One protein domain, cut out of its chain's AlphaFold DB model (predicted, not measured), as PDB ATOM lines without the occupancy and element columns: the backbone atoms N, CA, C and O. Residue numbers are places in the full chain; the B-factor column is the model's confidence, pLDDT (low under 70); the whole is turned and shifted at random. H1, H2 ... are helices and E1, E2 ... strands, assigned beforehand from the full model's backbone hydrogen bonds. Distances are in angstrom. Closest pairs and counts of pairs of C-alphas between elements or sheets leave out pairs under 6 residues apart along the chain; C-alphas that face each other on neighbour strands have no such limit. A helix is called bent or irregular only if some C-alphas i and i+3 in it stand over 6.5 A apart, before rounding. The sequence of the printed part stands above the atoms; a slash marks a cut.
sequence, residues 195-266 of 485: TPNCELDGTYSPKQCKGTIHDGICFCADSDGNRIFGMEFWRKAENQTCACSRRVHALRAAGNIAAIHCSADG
ATOM      1  N   THR A 195     242.387 253.816 250.376       88.25
ATOM      2  CA  THR A 195     243.161 254.500 251.416       88.25
ATOM      3  C   THR A 195     242.278 255.593 252.015       88.25
ATOM      4  O   THR A 195     242.093 256.615 251.352       88.25
ATOM      5  N   PRO A 196     241.701 255.385 253.214       91.06
ATOM      6  CA  PRO A 196     240.877 256.400 253.857       91.06
ATOM      7  C   PRO A 196     241.679 257.632 254.278       91.06
ATOM      8  O   PRO A 196     242.876 257.557 254.572       91.06
ATOM      9  N   ASN A 197     240.977 258.763 254.337       89.31
ATOM     10  CA  ASN A 197     241.468 259.988 254.954       89.31
ATOM     11  C   ASN A 197     241.080 259.990 256.432       89.31
ATOM     12  O   ASN A 197     239.930 259.712 256.769       89.31
ATOM     13  N   CYS A 198     242.019 260.321 257.304       86.31
ATOM     14  CA  CYS A 198     241.800 260.282 258.745       86.31
ATOM     15  C   CYS A 198     241.941 261.675 259.339       86.31
ATOM     16  O   CYS A 198     242.822 262.439 258.934       86.31
ATOM     17  N   GLU A 199     241.085 261.970 260.311       80.00
ATOM     18  CA  GLU A 199     241.249 263.106 261.199       80.00
ATOM     19  C   GLU A 199     242.407 262.877 262.163       80.00
ATOM     20  O   GLU A 199     242.897 261.772 262.384       80.00
ATOM     21  N   LEU A 200     242.800 263.970 262.803       67.81
ATOM     22  CA  LEU A 200     243.921 264.011 263.733       67.81
ATOM     23  C   LEU A 200     243.701 263.207 265.030       67.81
ATOM     24  O   LEU A 200     244.638 263.057 265.805       67.81
ATOM     25  N   ASP A 201     242.475 262.756 265.313       67.94
ATOM     26  CA  ASP A 201     242.149 261.855 266.434       67.94
ATOM     27  C   ASP A 201     242.046 260.381 266.026       67.94
ATOM     28  O   ASP A 201     241.613 259.558 266.831       67.94
ATOM     29  N   GLY A 202     242.421 260.037 264.792       74.56
ATOM     30  CA  GLY A 202     242.321 258.673 264.274       74.56
ATOM     31  C   GLY A 202     240.901 258.269 263.861       74.56
ATOM     32  O   GLY A 202     240.696 257.132 263.425       74.56
ATOM     33  N   THR A 203     239.924 259.182 263.954       86.75
ATOM     34  CA  THR A 203     238.600 258.996 263.342       86.75
ATOM     35  C   THR A 203     238.660 259.254 261.839       86.75
ATOM     36  O   THR A 203     239.633 259.793 261.308       86.75
ATOM     37  N   TYR A 204     237.618 258.866 261.111       92.94
ATOM     38  CA  TYR A 204     237.544 259.132 259.677       92.94
ATOM     39  C   TYR A 204     237.262 260.605 259.399       92.94
ATOM     40  O   TYR A 204     236.347 261.189 259.989       92.94
ATOM     41  N   SER A 205     237.972 261.184 258.428       93.25
ATOM     42  CA  SER A 205     237.647 262.518 257.923       93.25
ATOM     43  C   SER A 205     236.207 262.610 257.420       93.25
ATOM     44  O   SER A 205     235.709 261.646 256.832       93.25
ATOM     45  N   PRO A 206     235.525 263.759 257.596       95.88
ATOM     46  CA  PRO A 206     234.170 263.958 257.101       95.88
ATOM     47  C   PRO A 206     234.021 263.664 255.616       95.88
ATOM     48  O   PRO A 206     232.960 263.213 255.221       95.88
ATOM     49  N   LYS A 207     235.061 263.879 254.806       95.88
ATOM     50  CA  LYS A 207     235.075 263.570 253.376       95.88
ATOM     51  C   LYS A 207     235.969 262.372 253.082       95.88
ATOM     52  O   LYS A 207     237.180 262.405 253.311       95.88
ATOM     53  N   GLN A 208     235.382 261.364 252.459       95.81
ATOM     54  CA  GLN A 208     236.054 260.162 251.985       95.81
ATOM     55  C   GLN A 208     235.901 260.058 250.472       95.81
ATOM     56  O   GLN A 208     234.835 260.348 249.949       95.81
ATOM     57  N   CYS A 209     236.948 259.652 249.754       93.50
ATOM     58  CA  CYS A 209     236.895 259.513 248.297       93.50
ATOM     59  C   CYS A 209     237.346 258.120 247.876       93.50
ATOM     60  O   CYS A 209     238.442 257.699 248.242       93.50
ATOM     61  N   LYS A 210     236.524 257.430 247.084       91.44
ATOM     62  CA  LYS A 210     236.793 256.086 246.557       91.44
ATOM     63  C   LYS A 210     236.767 256.093 245.024       91.44
ATOM     64  O   LYS A 210     236.077 256.903 244.404       91.44
ATOM     65  N   GLY A 211     237.525 255.185 244.406       87.56
ATOM     66  CA  GLY A 211     237.675 255.083 242.947       87.56
ATOM     67  C   GLY A 211     238.772 255.984 242.375       87.56
ATOM     68  O   GLY A 211     239.670 256.417 243.094       87.56
ATOM     69  N   THR A 212     238.741 256.241 241.065       84.69
ATOM     70  CA  THR A 212     239.693 257.168 240.433       84.69
ATOM     71  C   THR A 212     239.084 258.560 240.289       84.69
ATOM     72  O   THR A 212     237.874 258.748 240.372       84.69
ATOM     73  N   ILE A 213     239.900 259.554 239.942       83.50
ATOM     74  CA  ILE A 213     239.413 260.898 239.604       83.50
ATOM     75  C   ILE A 213     238.450 260.921 238.399       83.50
ATOM     76  O   ILE A 213     237.939 261.973 238.041       83.50
ATOM     77  N   HIS A 214     238.231 259.827 237.669       84.56
ATOM     78  CA  HIS A 214     237.368 259.817 236.481       84.56
ATOM     79  C   HIS A 214     235.992 259.198 236.734       84.56
ATOM     80  O   HIS A 214     234.994 259.717 236.231       84.56
ATOM     81  N   ASP A 215     235.948 258.144 237.538       81.75
ATOM     82  CA  ASP A 215     234.779 257.305 237.808       81.75
ATOM     83  C   ASP A 215     234.422 257.208 239.301       81.75
ATOM     84  O   ASP A 215     233.377 256.661 239.643       81.75
ATOM     85  N   GLY A 216     235.262 257.759 240.176       89.31
ATOM     86  CA  GLY A 216     235.084 257.752 241.619       89.31
ATOM     87  C   GLY A 216     234.146 258.829 242.152       89.31
ATOM     88  O   GLY A 216     233.788 259.800 241.467       89.31
ATOM     89  N   ILE A 217     233.793 258.666 243.422       93.25
ATOM     90  CA  ILE A 217     232.964 259.600 244.183       93.25
ATOM     91  C   ILE A 217     233.695 260.005 245.456       93.25
ATOM     92  O   ILE A 217     234.509 259.252 245.994       93.25
ATOM     93  N   CYS A 218     233.361 261.187 245.944       96.12
ATOM     94  CA  CYS A 218     233.624 261.598 247.304       96.12
ATOM     95  C   CYS A 218     232.293 261.657 248.056       96.12
ATOM     96  O   CYS A 218     231.296 262.158 247.540       96.12
ATOM     97  N   PHE A 219     232.257 261.115 249.262       96.88
ATOM     98  CA  PHE A 219     231.071 261.033 250.099       96.88
ATOM     99  C   PHE A 219     231.381 261.528 251.504       96.88
ATOM    100  O   PHE A 219     232.534 261.534 251.946       96.88
ATOM    101  N   CYS A 220     230.329 261.940 252.198       98.19
ATOM    102  CA  CYS A 220     230.420 262.322 253.586       98.19
ATOM    103  C   CYS A 220     230.390 261.088 254.478       98.19
ATOM    104  O   CYS A 220     229.595 260.183 254.241       98.19
ATOM    105  N   ALA A 221     231.236 261.049 255.500       97.06
ATOM    106  CA  ALA A 221     231.332 259.949 256.450       97.06
ATOM    107  C   ALA A 221     231.077 260.415 257.889       97.06
ATOM    108  O   ALA A 221     231.283 261.589 258.207       97.06
ATOM    109  N   ASP A 222     230.655 259.507 258.767       96.06
ATOM    110  CA  ASP A 222     230.675 259.683 260.225       96.06
ATOM    111  C   ASP A 222     232.072 259.393 260.822       96.06
ATOM    112  O   ASP A 222     233.038 259.160 260.088       96.06
ATOM    113  N   SER A 223     232.215 259.475 262.153       93.69
ATOM    114  CA  SER A 223     233.497 259.237 262.847       93.69
ATOM    115  C   SER A 223     234.068 257.845 262.642       93.69
ATOM    116  O   SER A 223     235.287 257.681 262.692       93.69
ATOM    117  N   ASP A 224     233.204 256.887 262.337       92.38
ATOM    118  CA  ASP A 224     233.541 255.477 262.210       92.38
ATOM    119  C   ASP A 224     233.749 255.089 260.733       92.38
ATOM    120  O   ASP A 224     234.024 253.936 260.409       92.38
ATOM    121  N   GLY A 225     233.641 256.062 259.819       92.06
ATOM    122  CA  GLY A 225     233.867 255.875 258.390       92.06
ATOM    123  C   GLY A 225     232.647 255.367 257.629       92.06
ATOM    124  O   GLY A 225     232.771 255.006 256.456       92.06
ATOM    125  N   ASN A 226     231.463 255.339 258.247       92.69
ATOM    126  CA  ASN A 226     230.236 255.001 257.537       92.69
ATOM    127  C   ASN A 226     229.780 256.175 256.686       92.69
ATOM    128  O   ASN A 226     229.750 257.316 257.144       92.69
ATOM    129  N   ARG A 227     229.380 255.880 255.449       94.75
ATOM    130  CA  ARG A 227     228.778 256.855 254.547       94.75
ATOM    131  C   ARG A 227     227.488 257.413 255.156       94.75
ATOM    132  O   ARG A 227     226.601 256.667 255.558       94.75
ATOM    133  N   ILE A 228     227.402 258.736 255.197       95.81
ATOM    134  CA  ILE A 228     226.231 259.522 255.589       95.81
ATOM    135  C   ILE A 228     225.803 260.410 254.414       95.81
ATOM    136  O   ILE A 228     226.428 260.411 253.352       95.81
ATOM    137  N   PHE A 229     224.724 261.172 254.596       96.00
ATOM    138  CA  PHE A 229     224.216 262.073 253.564       96.00
ATOM    139  C   PHE A 229     225.295 263.039 253.054       96.00
ATOM    140  O   PHE A 229     226.010 263.662 253.841       96.00
ATOM    141  N   GLY A 230     225.353 263.216 251.737       95.69
ATOM    142  CA  GLY A 230     226.280 264.116 251.059       95.69
ATOM    143  C   GLY A 230     227.261 263.351 250.178       95.69
ATOM    144  O   GLY A 230     228.054 262.545 250.663       95.69
ATOM    145  N   MET A 231     227.216 263.584 248.869       95.00
ATOM    146  CA  MET A 231     228.202 263.041 247.941       95.00
ATOM    147  C   MET A 231     228.386 263.922 246.709       95.00
ATOM    148  O   MET A 231     227.491 264.659 246.308       95.00
ATOM    149  N   GLU A 232     229.539 263.796 246.072       95.56
ATOM    150  CA  GLU A 232     229.850 264.456 244.814       95.56
ATOM    151  C   GLU A 232     230.774 263.558 243.981       95.56
ATOM    152  O   GLU A 232     231.555 262.757 244.499       95.56
ATOM    153  N   PHE A 233     230.693 263.661 242.658       94.69
ATOM    154  CA  PHE A 233     231.654 263.002 241.782       94.69
ATOM    155  C   PHE A 233     233.043 263.573 242.036       94.69
ATOM    156  O   PHE A 233     233.206 264.791 242.081       94.69
ATOM    157  N   TRP A 234     234.070 262.722 242.085       93.31
ATOM    158  CA  TRP A 234     235.417 263.132 242.502       93.31
ATOM    159  C   TRP A 234     235.899 264.419 241.808       93.31
ATOM    160  O   TRP A 234     236.359 265.346 242.465       93.31
ATOM    161  N   ARG A 235     235.720 264.538 240.483       92.81
ATOM    162  CA  ARG A 235     236.138 265.728 239.702       92.81
ATOM    163  C   ARG A 235     235.519 267.056 240.142       92.81
ATOM    164  O   ARG A 235     236.036 268.097 239.760       92.81
ATOM    165  N   LYS A 236     234.379 267.021 240.827       94.56
ATOM    166  CA  LYS A 236     233.630 268.198 241.280       94.56
ATOM    167  C   LYS A 236     233.714 268.393 242.792       94.56
ATOM    168  O   LYS A 236     233.264 269.409 243.297       94.56
ATOM    169  N   ALA A 237     234.326 267.450 243.498       95.19
ATOM    170  CA  ALA A 237     234.363 267.432 244.944       95.19
ATOM    171  C   ALA A 237     235.420 268.374 245.539       95.19
ATOM    172  O   ALA A 237     235.699 268.251 246.721       95.19
ATOM    173  N   GLU A 238     236.049 269.279 244.783       91.56
ATOM    174  CA  GLU A 238     237.130 270.143 245.294       91.56
ATOM    175  C   GLU A 238     236.698 270.906 246.557       91.56
ATOM    176  O   GLU A 238     237.340 270.761 247.596       91.56
ATOM    177  N   ASN A 239     235.532 271.558 246.510       93.81
ATOM    178  CA  ASN A 239     234.987 272.354 247.618       93.81
ATOM    179  C   ASN A 239     234.102 271.548 248.584       93.81
ATOM    180  O   ASN A 239     233.496 272.105 249.494       93.81
ATOM    181  N   GLN A 240     233.988 270.232 248.402       95.88
ATOM    182  CA  GLN A 240     233.219 269.390 249.313       95.88
ATOM    183  C   GLN A 240     233.973 269.254 250.641       95.88
ATOM    184  O   GLN A 240     235.075 268.697 250.652       95.88
ATOM    185  N   THR A 241     233.372 269.708 251.745       95.62
ATOM    186  CA  THR A 241     233.936 269.607 253.107       95.62
ATOM    187  C   THR A 241     233.186 268.622 253.997       95.62
ATOM    188  O   THR A 241     233.770 268.093 254.938       95.62
ATOM    189  N   CYS A 242     231.903 268.366 253.712       97.94
ATOM    190  CA  CYS A 242     231.014 267.552 254.548       97.94
ATOM    191  C   CYS A 242     230.774 268.099 255.970       97.94
ATOM    192  O   CYS A 242     230.261 267.376 256.830       97.94
ATOM    193  N   ALA A 243     231.122 269.366 256.232       95.75
ATOM    194  CA  ALA A 243     231.027 269.966 257.562       95.75
ATOM    195  C   ALA A 243     229.585 269.981 258.099       95.75
ATOM    196  O   ALA A 243     229.352 269.633 259.261       95.75
ATOM    197  N   CYS A 244     228.609 270.302 257.243       97.25
ATOM    198  CA  CYS A 244     227.198 270.288 257.618       97.25
ATOM    199  C   CYS A 244     226.724 268.874 257.930       97.25
ATOM    200  O   CYS A 244     226.228 268.625 259.031       97.25
ATOM    201  N   SER A 245     226.945 267.930 257.009       97.75
ATOM    202  CA  SER A 245     226.485 266.554 257.188       97.75
ATOM    203  C   SER A 245     227.027 265.920 258.461       97.75
ATOM    204  O   SER A 245     226.273 265.317 259.226       97.75
ATOM    205  N   ARG A 246     228.321 266.115 258.743       96.50
ATOM    206  CA  ARG A 246     228.955 265.613 259.965       96.50
ATOM    207  C   ARG A 246     228.339 266.230 261.220       96.50
ATOM    208  O   ARG A 246     228.087 265.524 262.197       96.50
ATOM    209  N   ARG A 247     228.066 267.540 261.198       95.12
ATOM    210  CA  ARG A 247     227.457 268.254 262.326       95.12
ATOM    211  C   ARG A 247     226.025 267.794 262.587       95.12
ATOM    212  O   ARG A 247     225.688 267.533 263.742       95.12
ATOM    213  N   VAL A 248     225.199 267.690 261.545       94.44
ATOM    214  CA  VAL A 248     223.801 267.251 261.659       94.44
ATOM    215  C   VAL A 248     223.727 265.806 262.133       94.44
ATOM    216  O   VAL A 248     222.979 265.521 263.067       94.44
ATOM    217  N   HIS A 249     224.558 264.920 261.577       95.75
ATOM    218  CA  HIS A 249     224.651 263.533 262.023       95.75
ATOM    219  C   HIS A 249     224.968 263.437 263.524       95.75
ATOM    220  O   HIS A 249     224.222 262.801 264.267       95.75
ATOM    221  N   ALA A 250     226.000 264.147 263.997       93.94
ATOM    222  CA  ALA A 250     226.368 264.157 265.415       93.94
ATOM    223  C   ALA A 250     225.259 264.732 266.317       93.94
ATOM    224  O   ALA A 250     224.997 264.208 267.400       93.94
ATOM    225  N   LEU A 251     224.577 265.796 265.879       92.12
ATOM    226  CA  LEU A 251     223.467 266.390 266.628       92.12
ATOM    227  C   LEU A 251     222.273 265.436 266.746       92.12
ATOM    228  O   LEU A 251     221.725 265.297 267.844       92.12
ATOM    229  N   ARG A 252     221.884 264.779 265.645       89.62
ATOM    230  CA  ARG A 252     220.785 263.803 265.628       89.62
ATOM    231  C   ARG A 252     221.132 262.561 266.453       89.62
ATOM    232  O   ARG A 252     220.297 262.120 267.236       89.62
ATOM    233  N   ALA A 253     222.372 262.068 266.375       90.81
ATOM    234  CA  ALA A 253     222.860 260.973 267.219       90.81
ATOM    235  C   ALA A 253     222.819 261.321 268.720       90.81
ATOM    236  O   ALA A 253     222.516 260.470 269.552       90.81
ATOM    237  N   ALA A 254     223.040 262.593 269.070       90.44
ATOM    238  CA  ALA A 254     222.894 263.104 270.433       90.44
ATOM    239  C   ALA A 254     221.432 263.406 270.846       90.44
ATOM    240  O   ALA A 254     221.203 263.920 271.941       90.44
ATOM    241  N   GLY A 255     220.440 263.112 269.995       85.50
ATOM    242  CA  GLY A 255     219.012 263.285 270.290       85.50
ATOM    243  C   GLY A 255     218.466 264.706 270.099       85.50
ATOM    244  O   GLY A 255     217.409 265.030 270.644       85.50
ATOM    245  N   ASN A 256     219.167 265.570 269.356       85.81
ATOM    246  CA  ASN A 256     218.696 266.924 269.040       85.81
ATOM    247  C   ASN A 256     217.785 266.927 267.807       85.81
ATOM    248  O   ASN A 256     217.984 266.143 266.874       85.81
ATOM    249  N   ILE A 257     216.840 267.871 267.758       85.62
ATOM    250  CA  ILE A 257     215.981 268.089 266.588       85.62
ATOM    251  C   ILE A 257     216.725 269.018 265.621       85.62
ATOM    252  O   ILE A 257     216.437 270.203 265.482       85.62
ATOM    253  N   ALA A 258     217.757 268.476 264.975       85.94
ATOM    254  CA  ALA A 258     218.612 269.233 264.068       85.94
ATOM    255  C   ALA A 258     218.019 269.291 262.649       85.94
ATOM    256  O   ALA A 258     218.335 268.451 261.802       85.94
ATOM    257  N   ALA A 259     217.182 270.303 262.411       84.44
ATOM    258  CA  ALA A 259     216.648 270.688 261.097       84.44
ATOM    259  C   ALA A 259     217.540 271.742 260.398       84.44
ATOM    260  O   ALA A 259     217.063 272.747 259.883       84.44
ATOM    261  N   ILE A 260     218.858 271.536 260.461       90.25
ATOM    262  CA  ILE A 260     219.869 272.316 259.731       90.25
ATOM    263  C   ILE A 260     219.985 271.697 258.338       90.25
ATOM    264  O   ILE A 260     220.088 270.473 258.238       90.25
ATOM    265  N   HIS A 261     220.008 272.518 257.287       91.88
ATOM    266  CA  HIS A 261     220.032 272.024 255.910       91.88
ATOM    267  C   HIS A 261     221.434 271.980 255.312       91.88
ATOM    268  O   HIS A 261     222.173 272.970 255.307       91.88
ATOM    269  N   CYS A 262     221.762 270.834 254.736       94.81
ATOM    270  CA  CYS A 262     222.986 270.612 253.991       94.81
ATOM    271  C   CYS A 262     222.699 270.571 252.488       94.81
ATOM    272  O   CYS A 262     221.650 270.096 252.059       94.81
ATOM    273  N   SER A 263     223.647 271.026 251.673       94.06
ATOM    274  CA  SER A 263     223.609 270.823 250.226       94.06
ATOM    275  C   SER A 263     223.908 269.361 249.870       94.06
ATOM    276  O   SER A 263     224.363 268.578 250.702       94.06
ATOM    277  N   ALA A 264     223.657 268.964 248.618       93.00
ATOM    278  CA  ALA A 264     223.790 267.571 248.173       93.00
ATOM    279  C   ALA A 264     225.217 266.994 248.283       93.00
ATOM    280  O   ALA A 264     225.375 265.779 248.361       93.00
ATOM    281  N   ASP A 265     226.239 267.849 248.318       95.25
ATOM    282  CA  ASP A 265     227.641 267.496 248.573       95.25
ATOM    283  C   ASP A 265     227.969 267.390 250.080       95.25
ATOM    284  O   ASP A 265     229.028 266.890 250.447       95.25
ATOM    285  N   GLY A 266     227.055 267.803 250.961       96.62
ATOM    286  CA  GLY A 266     227.182 267.763 252.420       96.62
ATOM    287  C   GLY A 266     227.772 269.020 253.063       96.62
ATOM    288  O   GLY A 266     228.057 269.025 254.266       96.62
TER     289      GLY A 266
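AT A GLANCE: This is residues 195 to 266 of the 485 residues of the protein "Equistatin" of Orchesella cincta (UniProt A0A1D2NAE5). A small, strongly twisted sheet of three strands has two helices over one face, H1 near one end of the strands and H2 reaching out past the other. Long stretches without named elements lead into E1 and run back from the far end of H2. The printed part has 72 residues with three named strands, then two named helices; the sheet, ordered E1, E2, E3, is antiparallel. The class is mixed, with under half of the residues in named elements; the whole is compact, with a radius of gyration of the C-alphas of 12.1 A and spans of 38 by 26 by 16 A.

IN THESE COORDINATES: E1, residues 207 to 210, begins at C-alpha 207 (235.075, 263.570, 253.376). E2 is residues 217 to 221, and E3, residues 227 to 233, is 14.5 A long. H1, residues 234 to 239, is irregular: C-alphas 236 and 239 are 7.7 A apart. H2, residues 243 to 253, is 15.5 A long and ends at C-alpha 253 (222.860, 260.973, 267.219).

HOW THE PARTS SIT: The strands form a meander, each the antiparallel neighbour of the one before, in two hairpins. N 208 and O 219 are 2.9 A apart, and N 220 and O 230 2.8 A, within hydrogen-bond range. H1 and H2 are on the same face, making two layers. H1 lies over E2, only just, with 3 C-alphas falling on it; its closest C-alphas to E2 are Trp 234 and Ile 217, 4.6 A. H2 runs along E3 at 12 degrees on the local plane; the C-alphas of Ser 245 and Phe 229 are closest, 6.2 A. Every O i to N i+4 pair is within range in H2, 0 of 2 in H1, where 1 of 3 O i to N i+3 pairs is.

THE WHOLE: The C-alphas farthest apart, of His 214 and Gly 255, are 38.6 A apart. The printed part has no cut and no long link. Residues 200 to 201 have pLDDT under 70.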